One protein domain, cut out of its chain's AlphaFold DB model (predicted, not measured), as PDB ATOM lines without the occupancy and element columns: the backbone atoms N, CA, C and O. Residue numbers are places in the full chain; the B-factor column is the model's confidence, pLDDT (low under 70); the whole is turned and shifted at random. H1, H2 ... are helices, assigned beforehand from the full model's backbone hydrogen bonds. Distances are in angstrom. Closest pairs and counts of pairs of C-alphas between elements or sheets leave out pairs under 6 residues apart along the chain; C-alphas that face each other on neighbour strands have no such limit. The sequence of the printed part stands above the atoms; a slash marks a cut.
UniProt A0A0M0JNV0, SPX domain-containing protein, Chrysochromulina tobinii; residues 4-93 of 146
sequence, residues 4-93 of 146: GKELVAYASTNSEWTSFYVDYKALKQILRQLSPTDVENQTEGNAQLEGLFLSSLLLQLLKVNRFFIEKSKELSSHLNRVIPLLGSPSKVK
ATOM      1  N   GLY A   4     -41.412  99.181  50.903       80.75
ATOM      2  CA  GLY A   4     -42.228  98.909  52.091       80.75
ATOM      3  C   GLY A   4     -43.671  99.428  52.018       80.75
ATOM      4  O   GLY A   4     -44.544  98.845  52.647       80.75
ATOM      5  N   LYS A   5     -43.944 100.504  51.265       82.19
ATOM      6  CA  LYS A   5     -45.316 101.010  51.072       82.19
ATOM      7  C   LYS A   5     -46.076 100.174  50.047       82.19
ATOM      8  O   LYS A   5     -47.243  99.870  50.256       82.19
ATOM      9  N   GLU A   6     -45.397  99.793  48.971       85.25
ATOM     10  CA  GLU A   6     -45.956  98.949  47.914       85.25
ATOM     11  C   GLU A   6     -46.283  97.549  48.446       85.25
ATOM     12  O   GLU A   6     -47.369  97.043  48.197       85.25
ATOM     13  N   LEU A   7     -45.405  96.958  49.265       82.56
ATOM     14  CA  LEU A   7     -45.638  95.651  49.884       82.56
ATOM     15  C   LEU A   7     -46.905  95.632  50.751       82.56
ATOM     16  O   LEU A   7     -47.689  94.694  50.669       82.56
ATOM     17  N   VAL A   8     -47.127  96.678  51.554       82.12
ATOM     18  CA  VAL A   8     -48.342  96.809  52.377       82.12
ATOM     19  C   VAL A   8     -49.583  96.969  51.497       82.12
ATOM     20  O   VAL A   8     -50.609  96.359  51.787       82.12
ATOM     21  N   ALA A   9     -49.483  97.731  50.404       82.50
ATOM     22  CA  ALA A   9     -50.574  97.872  49.447       82.50
ATOM     23  C   ALA A   9     -50.937  96.519  48.805       82.50
ATOM     24  O   ALA A   9     -52.100  96.136  48.839       82.50
ATOM     25  N   TYR A  10     -49.961  95.743  48.323       81.19
ATOM     26  CA  TYR A  10     -50.217  94.411  47.756       81.19
ATOM     27  C   TYR A  10     -50.761  93.412  48.780       81.19
ATOM     28  O   TYR A  10     -51.658  92.628  48.473       81.19
ATOM     29  N   ALA A  11     -50.246  93.450  50.010       79.44
ATOM     30  CA  ALA A  11     -50.731  92.592  51.081       79.44
ATOM     31  C   ALA A  11     -52.174  92.935  51.488       79.44
ATOM     32  O   ALA A  11     -52.894  92.051  51.943       79.44
ATOM     33  N   SER A  12     -52.607  94.189  51.304       78.06
ATOM     34  CA  SER A  12     -53.995  94.608  51.530       78.06
ATOM     35  C   SER A  12     -54.956  94.139  50.434       78.06
ATOM     36  O   SER A  12     -56.137  93.946  50.708       78.06
ATOM     37  N   THR A  13     -54.454  93.887  49.220       82.81
ATOM     38  CA  THR A  13     -55.253  93.365  48.102       82.81
ATOM     39  C   THR A  13     -55.634  91.895  48.293       82.81
ATOM     40  O   THR A  13     -56.691  91.479  47.834       82.81
ATOM     41  N   ASN A  14     -54.795  91.116  48.982       79.88
ATOM     42  CA  ASN A  14     -55.058  89.720  49.343       79.88
ATOM     43  C   ASN A  14     -54.970  89.549  50.864       79.88
ATOM     44  O   ASN A  14     -53.962  89.068  51.390       79.88
ATOM     45  N   SER A  15     -56.044  89.932  51.563       79.06
ATOM     46  CA  SER A  15     -56.131  89.899  53.032       79.06
ATOM     47  C   SER A  15     -55.884  88.510  53.630       79.06
ATOM     48  O   SER A  15     -55.374  88.382  54.740       79.06
ATOM     49  N   GLU A  16     -56.211  87.454  52.886       82.44
ATOM     50  CA  GLU A  16     -55.980  86.065  53.298       82.44
ATOM     51  C   GLU A  16     -54.492  85.696  53.329       82.44
ATOM     52  O   GLU A  16     -54.085  84.793  54.059       82.44
ATOM     53  N   TRP A  17     -53.665  86.374  52.526       84.50
ATOM     54  CA  TRP A  17     -52.244  86.052  52.372       84.50
ATOM     55  C   TRP A  17     -51.333  87.029  53.112       84.50
ATOM     56  O   TRP A  17     -50.127  86.796  53.196       84.50
ATOM     57  N   THR A  18     -51.894  88.097  53.693       83.81
ATOM     58  CA  THR A  18     -51.171  89.168  54.399       83.81
ATOM     59  C   THR A  18     -50.167  88.627  55.423       83.81
ATOM     60  O   THR A  18     -49.042  89.117  55.501       83.81
ATOM     61  N   SER A  19     -50.531  87.580  56.170       84.69
ATOM     62  CA  SER A  19     -49.679  86.958  57.196       84.69
ATOM     63  C   SER A  19     -48.464  86.207  56.630       84.69
ATOM     64  O   SER A  19     -47.453  86.046  57.327       84.69
ATOM     65  N   PHE A  20     -48.519  85.779  55.367       85.69
ATOM     66  CA  PHE A  20     -47.442  85.051  54.696       85.69
ATOM     67  C   PHE A  20     -46.428  85.971  54.019       85.69
ATOM     68  O   PHE A  20     -45.305  85.533  53.774       85.69
ATOM     69  N   TYR A  21     -46.758  87.247  53.795       87.19
ATOM     70  CA  TYR A  21     -45.793  88.226  53.294       87.19
ATOM     71  C   TYR A  21     -44.655  88.475  54.290       87.19
ATOM     72  O   TYR A  21     -44.759  88.245  55.501       87.19
ATOM     73  N   VAL A  22     -43.533  88.946  53.752       87.69
ATOM     74  CA  VAL A  22     -42.352  89.365  54.514       87.69
ATOM     75  C   VAL A  22     -42.747  90.516  55.443       87.69
ATOM     76  O   VAL A  22     -43.264  91.538  54.990       87.69
ATOM     77  N   ASP A  23     -42.478  90.372  56.740       87.38
ATOM     78  CA  ASP A  23     -42.628  91.460  57.706       87.38
ATOM     79  C   ASP A  23     -41.441  92.420  57.582       87.38
ATOM     80  O   ASP A  23     -40.463  92.413  58.339       87.38
ATOM     81  N   TYR A  24     -41.546  93.257  56.556       87.94
ATOM     82  CA  TYR A  24     -40.556  94.263  56.212       87.94
ATOM     83  C   TYR A  24     -40.415  95.340  57.296       87.94
ATOM     84  O   TYR A  24     -39.348  95.943  57.437       87.94
ATOM     85  N   LYS A  25     -41.472  95.600  58.079       87.12
ATOM     86  CA  LYS A  25     -41.447  96.617  59.139       87.12
ATOM     87  C   LYS A  25     -40.572  96.155  60.302       87.12
ATOM     88  O   LYS A  25     -39.737  96.944  60.750       87.12
ATOM     89  N   ALA A  26     -40.714  94.897  60.723       86.75
ATOM     90  CA  ALA A  26     -39.873  94.298  61.756       86.75
ATOM     91  C   ALA A  26     -38.397  94.238  61.325       86.75
ATOM     92  O   ALA A  26     -37.522  94.707  62.052       86.75
ATOM     93  N   LEU A  27     -38.114  93.777  60.099       87.44
ATOM     94  CA  LEU A  27     -36.741  93.737  59.565       87.44
ATOM     95  C   LEU A  27     -36.095  95.126  59.528       87.44
ATOM     96  O   LEU A  27     -34.937  95.300  59.906       87.44
ATOM     97  N   LYS A  28     -36.859  96.143  59.124       88.38
ATOM     98  CA  LYS A  28     -36.385  97.527  59.105       88.38
ATOM     99  C   LYS A  28     -36.165  98.098  60.507       88.38
ATOM    100  O   LYS A  28     -35.306  98.960  60.665       88.38
ATOM    101  N   GLN A  29     -36.934  97.671  61.509       87.62
ATOM    102  CA  GLN A  29     -36.703  98.072  62.899       87.62
ATOM    103  C   GLN A  29     -35.383  97.518  63.433       87.62
ATOM    104  O   GLN A  29     -34.652  98.284  64.050       87.62
ATOM    105  N   ILE A  30     -35.048  96.262  63.132       84.75
ATOM    106  CA  ILE A  30     -33.768  95.660  63.536       84.75
ATOM    107  C   ILE A  30     -32.601  96.443  62.919       84.75
ATOM    108  O   ILE A  30     -31.695  96.871  63.624       84.75
ATOM    109  N   LEU A  31     -32.673  96.747  61.619       84.69
ATOM    110  CA  LEU A  31     -31.628  97.532  60.947       84.69
ATOM    111  C   LEU A  31     -31.492  98.965  61.478       84.69
ATOM    112  O   LEU A  31     -30.423  99.550  61.383       84.69
ATOM    113  N   ARG A  32     -32.561  99.554  62.024       85.56
ATOM    114  CA  ARG A  32     -32.509 100.890  62.645       85.56
ATOM    115  C   ARG A  32     -31.817 100.897  64.003       85.56
ATOM    116  O   ARG A  32     -31.450 101.970  64.462       85.56
ATOM    117  N   GLN A  33     -31.713  99.739  64.650       82.12
ATOM    118  CA  GLN A  33     -31.013  99.588  65.925       82.12
ATOM    119  C   GLN A  33     -29.501  99.449  65.731       82.12
ATOM    120  O   GLN A  33     -28.760  99.608  66.694       82.12
ATOM    121  N   LEU A  34     -29.043  99.203  64.497       78.50
ATOM    122  CA  LEU A  34     -27.626  99.267  64.154       78.50
ATOM    123  C   LEU A  34     -27.164 100.728  64.249       78.50
ATOM    124  O   LEU A  34     -27.604 101.584  63.476       78.50
ATOM    125  N   SER A  35     -26.300 101.012  65.222       65.50
ATOM    126  CA  SER A  35     -25.672 102.324  65.391       65.50
ATOM    127  C   SER A  35     -24.461 102.441  64.457       65.50
ATOM    128  O   SER A  35     -23.601 101.559  64.480       65.50
ATOM    129  N   PRO A  36     -24.350 103.512  63.648       65.69
ATOM    130  CA  PRO A  36     -23.201 103.729  62.772       65.69
ATOM    131  C   PRO A  36     -21.969 104.333  63.478       65.69
ATOM    132  O   PRO A  36     -20.997 104.646  62.797       65.69
ATOM    133  N   THR A  37     -21.975 104.510  64.804       54.72
ATOM    134  CA  THR A  37     -20.932 105.279  65.512       54.72
ATOM    135  C   THR A  37     -20.280 104.511  66.672       54.72
ATOM    136  O   THR A  37     -20.965 104.121  67.615       54.72
ATOM    137  N   ASP A  38     -18.946 104.383  66.561       51.59
ATOM    138  CA  ASP A  38     -17.901 104.138  67.582       51.59
ATOM    139  C   ASP A  38     -17.375 102.707  67.875       51.59
ATOM    140  O   ASP A  38     -17.476 102.145  68.964       51.59
ATOM    141  N   VAL A  39     -16.735 102.160  66.833       60.44
ATOM    142  CA  VAL A  39     -15.342 101.645  66.684       60.44
ATOM    143  C   VAL A  39     -14.665 100.735  67.736       60.44
ATOM    144  O   VAL A  39     -13.872  99.912  67.293       60.44
ATOM    145  N   GLU A  40     -14.939 100.737  69.046       56.22
ATOM    146  CA  GLU A  40     -14.114  99.901  69.969       56.22
ATOM    147  C   GLU A  40     -14.873  99.068  71.012       56.22
ATOM    148  O   GLU A  40     -14.373  98.021  71.414       56.22
ATOM    149  N   ASN A  41     -16.106  99.432  71.383       56.34
ATOM    150  CA  ASN A  41     -16.846  98.738  72.454       56.34
ATOM    151  C   ASN A  41     -18.212  98.162  72.027       56.34
ATOM    152  O   ASN A  41     -18.960  97.672  72.870       56.34
ATOM    153  N   GLN A  42     -18.567  98.221  70.736       59.47
ATOM    154  CA  GLN A  42     -19.899  97.823  70.235       59.47
ATOM    155  C   GLN A  42     -19.886  96.756  69.128       59.47
ATOM    156  O   GLN A  42     -20.946  96.384  68.621       59.47
ATOM    157  N   THR A  43     -18.719  96.216  68.767       63.00
ATOM    158  CA  THR A  43     -18.582  95.138  67.767       63.00
ATOM    159  C   THR A  43     -19.423  93.914  68.116       63.00
ATOM    160  O   THR A  43     -20.088  93.360  67.244       63.00
ATOM    161  N   GLU A  44     -19.469  93.531  69.392       66.62
ATOM    162  CA  GLU A  44     -20.262  92.385  69.844       66.62
ATOM    163  C   GLU A  44     -21.775  92.661  69.793       66.62
ATOM    164  O   GLU A  44     -22.544  91.817  69.336       66.62
ATOM    165  N   GLY A  45     -22.212  93.870  70.167       73.50
ATOM    166  CA  GLY A  45     -23.621  94.273  70.093       73.50
ATOM    167  C   GLY A  45     -24.145  94.347  68.656       73.50
ATOM    168  O   GLY A  45     -25.238  93.860  68.362       73.50
ATOM    169  N   ASN A  46     -23.340  94.874  67.734       77.44
ATOM    170  CA  ASN A  46     -23.686  94.901  66.314       77.44
ATOM    171  C   ASN A  46     -23.696  93.493  65.704       77.44
ATOM    172  O   ASN A  46     -24.632  93.165  64.981       77.44
ATOM    173  N   ALA A  47     -22.742  92.625  66.061       80.50
ATOM    174  CA  ALA A  47     -22.741  91.231  65.614       80.50
ATOM    175  C   ALA A  47     -23.988  90.464  66.095       80.50
ATOM    176  O   ALA A  47     -24.572  89.681  65.342       80.50
ATOM    177  N   GLN A  48     -24.451  90.716  67.325       82.38
ATOM    178  CA  GLN A  48     -25.702  90.148  67.837       82.38
ATOM    179  C   GLN A  48     -26.925  90.655  67.059       82.38
ATOM    180  O   GLN A  48     -27.795  89.859  66.698       82.38
ATOM    181  N   LEU A  49     -26.988  91.956  66.755       83.50
ATOM    182  CA  LEU A  49     -28.069  92.542  65.953       83.50
ATOM    183  C   LEU A  49     -28.063  92.033  64.505       83.50
ATOM    184  O   LEU A  49     -29.129  91.762  63.949       83.50
ATOM    185  N   GLU A  50     -26.889  91.842  63.906       84.88
ATOM    186  CA  GLU A  50     -26.728  91.217  62.592       84.88
ATOM    187  C   GLU A  50     -27.187  89.756  62.608       84.88
ATOM    188  O   GLU A  50     -27.967  89.342  61.746       84.88
ATOM    189  N   GLY A  51     -26.784  88.983  63.619       85.75
ATOM    190  CA  GLY A  51     -27.247  87.609  63.811       85.75
ATOM    191  C   GLY A  51     -28.768  87.527  63.976       85.75
ATOM    192  O   GLY A  51     -29.421  86.668  63.372       85.75
ATOM    193  N   LEU A  52     -29.355  88.462  64.725       86.75
ATOM    194  CA  LEU A  52     -30.800  88.571  64.914       86.75
ATOM    195  C   LEU A  52     -31.517  88.965  63.615       86.75
ATOM    196  O   LEU A  52     -32.562  88.391  63.290       86.75
ATOM    197  N   PHE A  53     -30.947  89.887  62.838       89.38
ATOM    198  CA  PHE A  53     -31.456  90.263  61.522       89.38
ATOM    199  C   PHE A  53     -31.444  89.076  60.555       89.38
ATOM    200  O   PHE A  53     -32.475  88.766  59.956       89.38
ATOM    201  N   LEU A  54     -30.309  88.384  60.429       90.19
ATOM    202  CA  LEU A  54     -30.149  87.238  59.532       90.19
ATOM    203  C   LEU A  54     -31.076  86.085  59.917       90.19
ATOM    204  O   LEU A  54     -31.735  85.511  59.050       90.19
ATOM    205  N   SER A  55     -31.188  85.791  61.212       87.44
ATOM    206  CA  SER A  55     -32.108  84.766  61.716       87.44
ATOM    207  C   SER A  55     -33.561  85.130  61.413       87.44
ATOM    208  O   SER A  55     -34.322  84.301  60.911       87.44
ATOM    209  N   SER A  56     -33.940  86.392  61.635       88.12
ATOM    210  CA  SER A  56     -35.283  86.896  61.319       88.12
ATOM    211  C   SER A  56     -35.575  86.838  59.818       88.12
ATOM    212  O   SER A  56     -36.662  86.420  59.417       88.12
ATOM    213  N   LEU A  57     -34.607  87.202  58.975       90.12
ATOM    214  CA  LEU A  57     -34.730  87.127  57.521       90.12
ATOM    215  C   LEU A  57     -34.890  85.678  57.050       90.12
ATOM    216  O   LEU A  57     -35.768  85.394  56.235       90.12
ATOM    217  N   LEU A  58     -34.088  84.756  57.588       88.94
ATOM    218  CA  LEU A  58     -34.167  83.338  57.253       88.94
ATOM    219  C   LEU A  58     -35.535  82.756  57.627       88.94
ATOM    220  O   LEU A  58     -36.165  82.100  56.799       88.94
ATOM    221  N   LEU A  59     -36.041  83.048  58.827       86.62
ATOM    222  CA  LEU A  59     -37.377  82.618  59.253       86.62
ATOM    223  C   LEU A  59     -38.475  83.136  58.316       86.62
ATOM    224  O   LEU A  59     -39.381  82.387  57.944       86.62
ATOM    225  N   GLN A  60     -38.383  84.396  57.889       86.19
ATOM    226  CA  GLN A  60     -39.347  84.966  56.950       86.19
ATOM    227  C   GLN A  60     -39.255  84.333  55.556       86.19
ATOM    228  O   GLN A  60     -40.294  84.054  54.956       86.19
ATOM    229  N   LEU A  61     -38.049  84.039  55.061       87.75
ATOM    230  CA  LEU A  61     -37.858  83.308  53.804       87.75
ATOM    231  C   LEU A  61     -38.466  81.906  53.871       87.75
ATOM    232  O   LEU A  61     -39.159  81.491  52.943       87.75
ATOM    233  N   LEU A  62     -38.261  81.186  54.975       82.06
ATOM    234  CA  LEU A  62     -38.848  79.860  55.173       82.06
ATOM    235  C   LEU A  62     -40.374  79.910  55.203       82.06
ATOM    236  O   LEU A  62     -41.021  79.080  54.565       82.06
ATOM    237  N   LYS A  63     -40.945  80.908  55.883       89.50
ATOM    238  CA  LYS A  63     -42.393  81.143  55.912       89.50
ATOM    239  C   LYS A  63     -42.957  81.337  54.500       89.50
ATOM    240  O   LYS A  63     -43.911  80.653  54.128       89.50
ATOM    241  N   VAL A  64     -42.353  82.228  53.711       87.81
ATOM    242  CA  VAL A  64     -42.789  82.521  52.336       87.81
ATOM    243  C   VAL A  64     -42.628  81.298  51.435       87.81
ATOM    244  O   VAL A  64     -43.561  80.930  50.722       87.81
ATOM    245  N   ASN A  65     -41.477  80.623  51.496       85.75
ATOM    246  CA  ASN A  65     -41.208  79.434  50.689       85.75
ATOM    247  C   ASN A  65     -42.195  78.308  50.996       85.75
ATOM    248  O   ASN A  65     -42.698  77.662  50.078       85.75
ATOM    249  N   ARG A  66     -42.504  78.084  52.278       83.56
ATOM    250  CA  ARG A  66     -43.483  77.078  52.687       83.56
ATOM    251  C   ARG A  66     -44.865  77.386  52.119       83.56
ATOM    252  O   ARG A  66     -45.455  76.510  51.493       83.56
ATOM    253  N   PHE A  67     -45.333  78.622  52.281       87.81
ATOM    254  CA  PHE A  67     -46.608  79.064  51.720       87.81
ATOM    255  C   PHE A  67     -46.664  78.860  50.201       87.81
ATOM    256  O   PHE A  67     -47.622  78.288  49.684       87.81
ATOM    257  N   PHE A  68     -45.610  79.261  49.485       86.88
ATOM    258  CA  PHE A  68     -45.533  79.107  48.034       86.88
ATOM    259  C   PHE A  68     -45.584  77.638  47.595       86.88
ATOM    260  O   PHE A  68     -46.300  77.296  46.654       86.88
ATOM    261  N   ILE A  69     -44.856  76.751  48.283       81.75
ATOM    262  CA  ILE A  69     -44.866  75.310  47.996       81.75
ATOM    263  C   ILE A  69     -46.252  74.713  48.264       81.75
ATOM    264  O   ILE A  69     -46.750  73.949  47.438       81.75
ATOM    265  N   GLU A  70     -46.877  75.045  49.395       83.31
ATOM    266  CA  GLU A  70     -48.214  74.552  49.748       83.31
ATOM    267  C   GLU A  70     -49.259  75.006  48.720       83.31
ATOM    268  O   GLU A  70     -50.001  74.170  48.202       83.31
ATOM    269  N   LYS A  71     -49.242  76.284  48.320       84.12
ATOM    270  CA  LYS A  71     -50.144  76.803  47.282       84.12
ATOM    271  C   LYS A  71     -49.872  76.233  45.897       84.12
ATOM    272  O   LYS A  71     -50.817  75.956  45.164       84.12
ATOM    273  N   SER A  72     -48.611  75.986  45.554       79.12
ATOM    274  CA  SER A  72     -48.263  75.314  44.298       79.12
ATOM    275  C   SER A  72     -48.813  73.887  44.265       79.12
ATOM    276  O   SER A  72     -49.412  73.486  43.273       79.12
ATOM    277  N   LYS A  73     -48.685  73.135  45.367       79.25
ATOM    278  CA  LYS A  73     -49.258  71.783  45.491       79.25
ATOM    279  C   LYS A  73     -50.784  71.792  45.423       79.25
ATOM    280  O   LYS A  73     -51.361  70.935  44.757       79.25
ATOM    281  N   GLU A  74     -51.427  72.747  46.093       79.38
ATOM    282  CA  GLU A  74     -52.879  72.938  46.042       79.38
ATOM    283  C   GLU A  74     -53.344  73.198  44.602       79.38
ATOM    284  O   GLU A  74     -54.254  72.526  44.117       79.38
ATOM    285  N   LEU A  75     -52.654  74.092  43.886       78.44
ATOM    286  CA  LEU A  75     -52.950  74.403  42.491       78.44
ATOM    287  C   LEU A  75     -52.736  73.193  41.574       78.44
ATOM    288  O   LEU A  75     -53.609  72.892  40.765       78.44
ATOM    289  N   SER A  76     -51.623  72.467  41.716       74.06
ATOM    290  CA  SER A  76     -51.371  71.246  40.941       74.06
ATOM    291  C   SER A  76     -52.432  70.174  41.203       74.06
ATOM    292  O   SER A  76     -52.902  69.536  40.264       74.06
ATOM    293  N   SER A  77     -52.850  70.001  42.459       74.06
ATOM    294  CA  SER A  77     -53.931  69.080  42.827       74.06
ATOM    295  C   SER A  77     -55.254  69.485  42.178       74.06
ATOM    296  O   SER A  77     -55.936  68.651  41.581       74.06
ATOM    297  N   HIS A  78     -55.590  70.777  42.224       74.12
ATOM    298  CA  HIS A  78     -56.806  71.296  41.612       74.12
ATOM    299  C   HIS A  78     -56.793  71.121  40.089       74.12
ATOM    300  O   HIS A  78     -57.763  70.632  39.516       74.12
ATOM    301  N   LEU A  79     -55.668  71.425  39.442       75.06
ATOM    302  CA  LEU A  79     -55.483  71.278  38.001       75.06
ATOM    303  C   LEU A  79     -55.628  69.808  37.572       75.06
ATOM    304  O   LEU A  79     -56.399  69.513  36.659       75.06
ATOM    305  N   ASN A  80     -54.997  68.874  38.288       73.88
ATOM    306  CA  ASN A  80     -55.149  67.435  38.043       73.88
ATOM    307  C   ASN A  80     -56.594  66.944  38.224       73.88
ATOM    308  O   ASN A  80     -57.006  65.993  37.566       73.88
ATOM    309  N   ARG A  81     -57.375  67.599  39.090       72.25
ATOM    310  CA  ARG A  81     -58.807  67.321  39.275       72.25
ATOM    311  C   ARG A  81     -59.670  67.861  38.135       72.25
ATOM    312  O   ARG A  81     -60.684  67.255  37.811       72.25
ATOM    313  N   VAL A  82     -59.277  68.988  37.544       73.50
ATOM    314  CA  VAL A  82     -60.048  69.703  36.515       73.50
ATOM    315  C   VAL A  82     -59.748  69.199  35.096       73.50
ATOM    316  O   VAL A  82     -60.673  69.127  34.289       73.50
ATOM    317  N   ILE A  83     -58.513  68.768  34.794       69.88
ATOM    318  CA  ILE A  83     -58.139  68.140  33.506       69.88
ATOM    319  C   ILE A  83     -59.141  67.062  33.045       69.88
ATOM    320  O   ILE A  83     -59.594  67.141  31.902       69.88
ATOM    321  N   PRO A  84     -59.515  66.064  33.872       64.94
ATOM    322  CA  PRO A  84     -60.440  65.018  33.438       64.94
ATOM    323  C   PRO A  84     -61.886  65.513  33.280       64.94
ATOM    324  O   PRO A  84     -62.636  64.920  32.512       64.94
ATOM    325  N   LEU A  85     -62.280  66.595  33.966       65.44
ATOM    326  CA  LEU A  85     -63.636  67.164  33.904       65.44
ATOM    327  C   LEU A  85     -63.874  68.009  32.648       65.44
ATOM    328  O   LEU A  85     -65.002  68.094  32.175       65.44
ATOM    329  N   LEU A  86     -62.823  68.622  32.103       62.16
ATOM    330  CA  LEU A  86     -62.910  69.426  30.880       62.16
ATOM    331  C   LEU A  86     -62.879  68.586  29.595       62.16
ATOM    332  O   LEU A  86     -63.044  69.149  28.517       62.16
ATOM    333  N   GLY A  87     -62.697  67.262  29.705       48.75
ATOM    334  CA  GLY A  87     -62.437  66.381  28.570       48.75
ATOM    335  C   GLY A  87     -61.073  66.711  27.970       48.75
ATOM    336  O   GLY A  87     -60.905  67.749  27.344       48.75
ATOM    337  N   SER A  88     -60.082  65.849  28.198       42.88
ATOM    338  CA  SER A  88     -58.685  66.016  27.780       42.88
ATOM    339  C   SER A  88     -58.547  66.772  26.445       42.88
ATOM    340  O   SER A  88     -58.824  66.173  25.402       42.88
ATOM    341  N   PRO A  89     -58.108  68.050  26.412       40.47
ATOM    342  CA  PRO A  89     -57.752  68.659  25.146       40.47
ATOM    343  C   PRO A  89     -56.560  67.869  24.615       40.47
ATOM    344  O   PRO A  89     -55.507  67.776  25.250       40.47
ATOM    345  N   SER A  90     -56.780  67.209  23.485       36.41
ATOM    346  CA  SER A  90     -55.829  66.367  22.775       36.41
ATOM    347  C   SER A  90     -54.446  67.020  22.740       36.41
ATOM    348  O   SER A  90     -54.257  68.019  22.057       36.41
ATOM    349  N   LYS A  91     -53.501  66.455  23.505       38.84
ATOM    350  CA  LYS A  91     -52.042  66.663  23.461       38.84
ATOM    351  C   LYS A  91     -51.604  67.977  22.793       38.84
ATOM    352  O   LYS A  91     -51.175  67.980  21.639       38.84
ATOM    353  N   VAL A  92     -51.604  69.078  23.545       33.34
ATOM    354  CA  VAL A  92     -50.777  70.231  23.172       33.34
ATOM    355  C   VAL A  92     -49.326  69.819  23.399       33.34
ATOM    356  O   VAL A  92     -48.860  69.706  24.528       33.34
ATOM    357  N   LYS A  93     -48.626  69.525  22.301       32.09
ATOM    358  CA  LYS A  93     -47.193  69.231  22.252       32.09
ATOM    359  C   LYS A  93     -46.417  70.525  22.528       32.09
ATOM    360  O   LYS A  93     -45.880  71.148  21.622       32.09
TER     361      LYS A  93
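Overview. This is residues 4 to 93 of the 146 residues of the protein "SPX domain-containing protein" of Chrysochromulina tobinii (UniProt A0A0M0JNV0). One long straight helix, H3, makes the length of a rod, and a short helix, H2, lies side by side with part of it as a helical hairpin. A second short helix, H1, sits near H2 and apart from H3, while residues 69 to 93, the far part of H3 and the tail after it, stick out free. The printed part has 90 residues with three named helices, in the order H1, H2, H3, and no named strand; its class is all helix. It is extended, with a radius of gyration of the C-alphas of 21.3 A and spans of 72 by 24 by 22 A.

Arrangement. H1, residues 4 to 13, and H2, residues 24 to 33, are close but not clearly touching; their closest C-alphas, those of Gly 4 and Tyr 24, are 6.4 A apart. They run opposite ways at a shallow tilt of 23 degrees. H2 and H3, residues 43 to 82, form a helical hairpin and touch, their closest C-alphas being those of Ile 30 and Phe 53, 6.2 A apart. H3 touches H2 with residues 49 to 57 alone. These two run opposite ways at a shallow tilt of 8 degrees. H1 and H3 are apart. In H2 and H3 every O i to N i+4 pair is within hydrogen-bond range; in H1 5 of 6 are.

Along the chain. H1 begins at C-alpha 4, (-42.228, 98.909, 52.091), and measures 14.7 A from first to last C-alpha. H2 measures 14.6 A. H3 measures 57.8 A, from C-alpha 43 at (-18.582, 95.138, 67.767) to C-alpha 82 at (-60.048, 69.703, 36.515).

Size, cuts and confidence. The C-alphas farthest apart, those of Glu 40 and Gly 87, are 71.9 A apart. The printed part has no cut, and both links are short. Mean pLDDT of the printed part is 76.3; residues 35 to 44 and 83 to 93 are under 70.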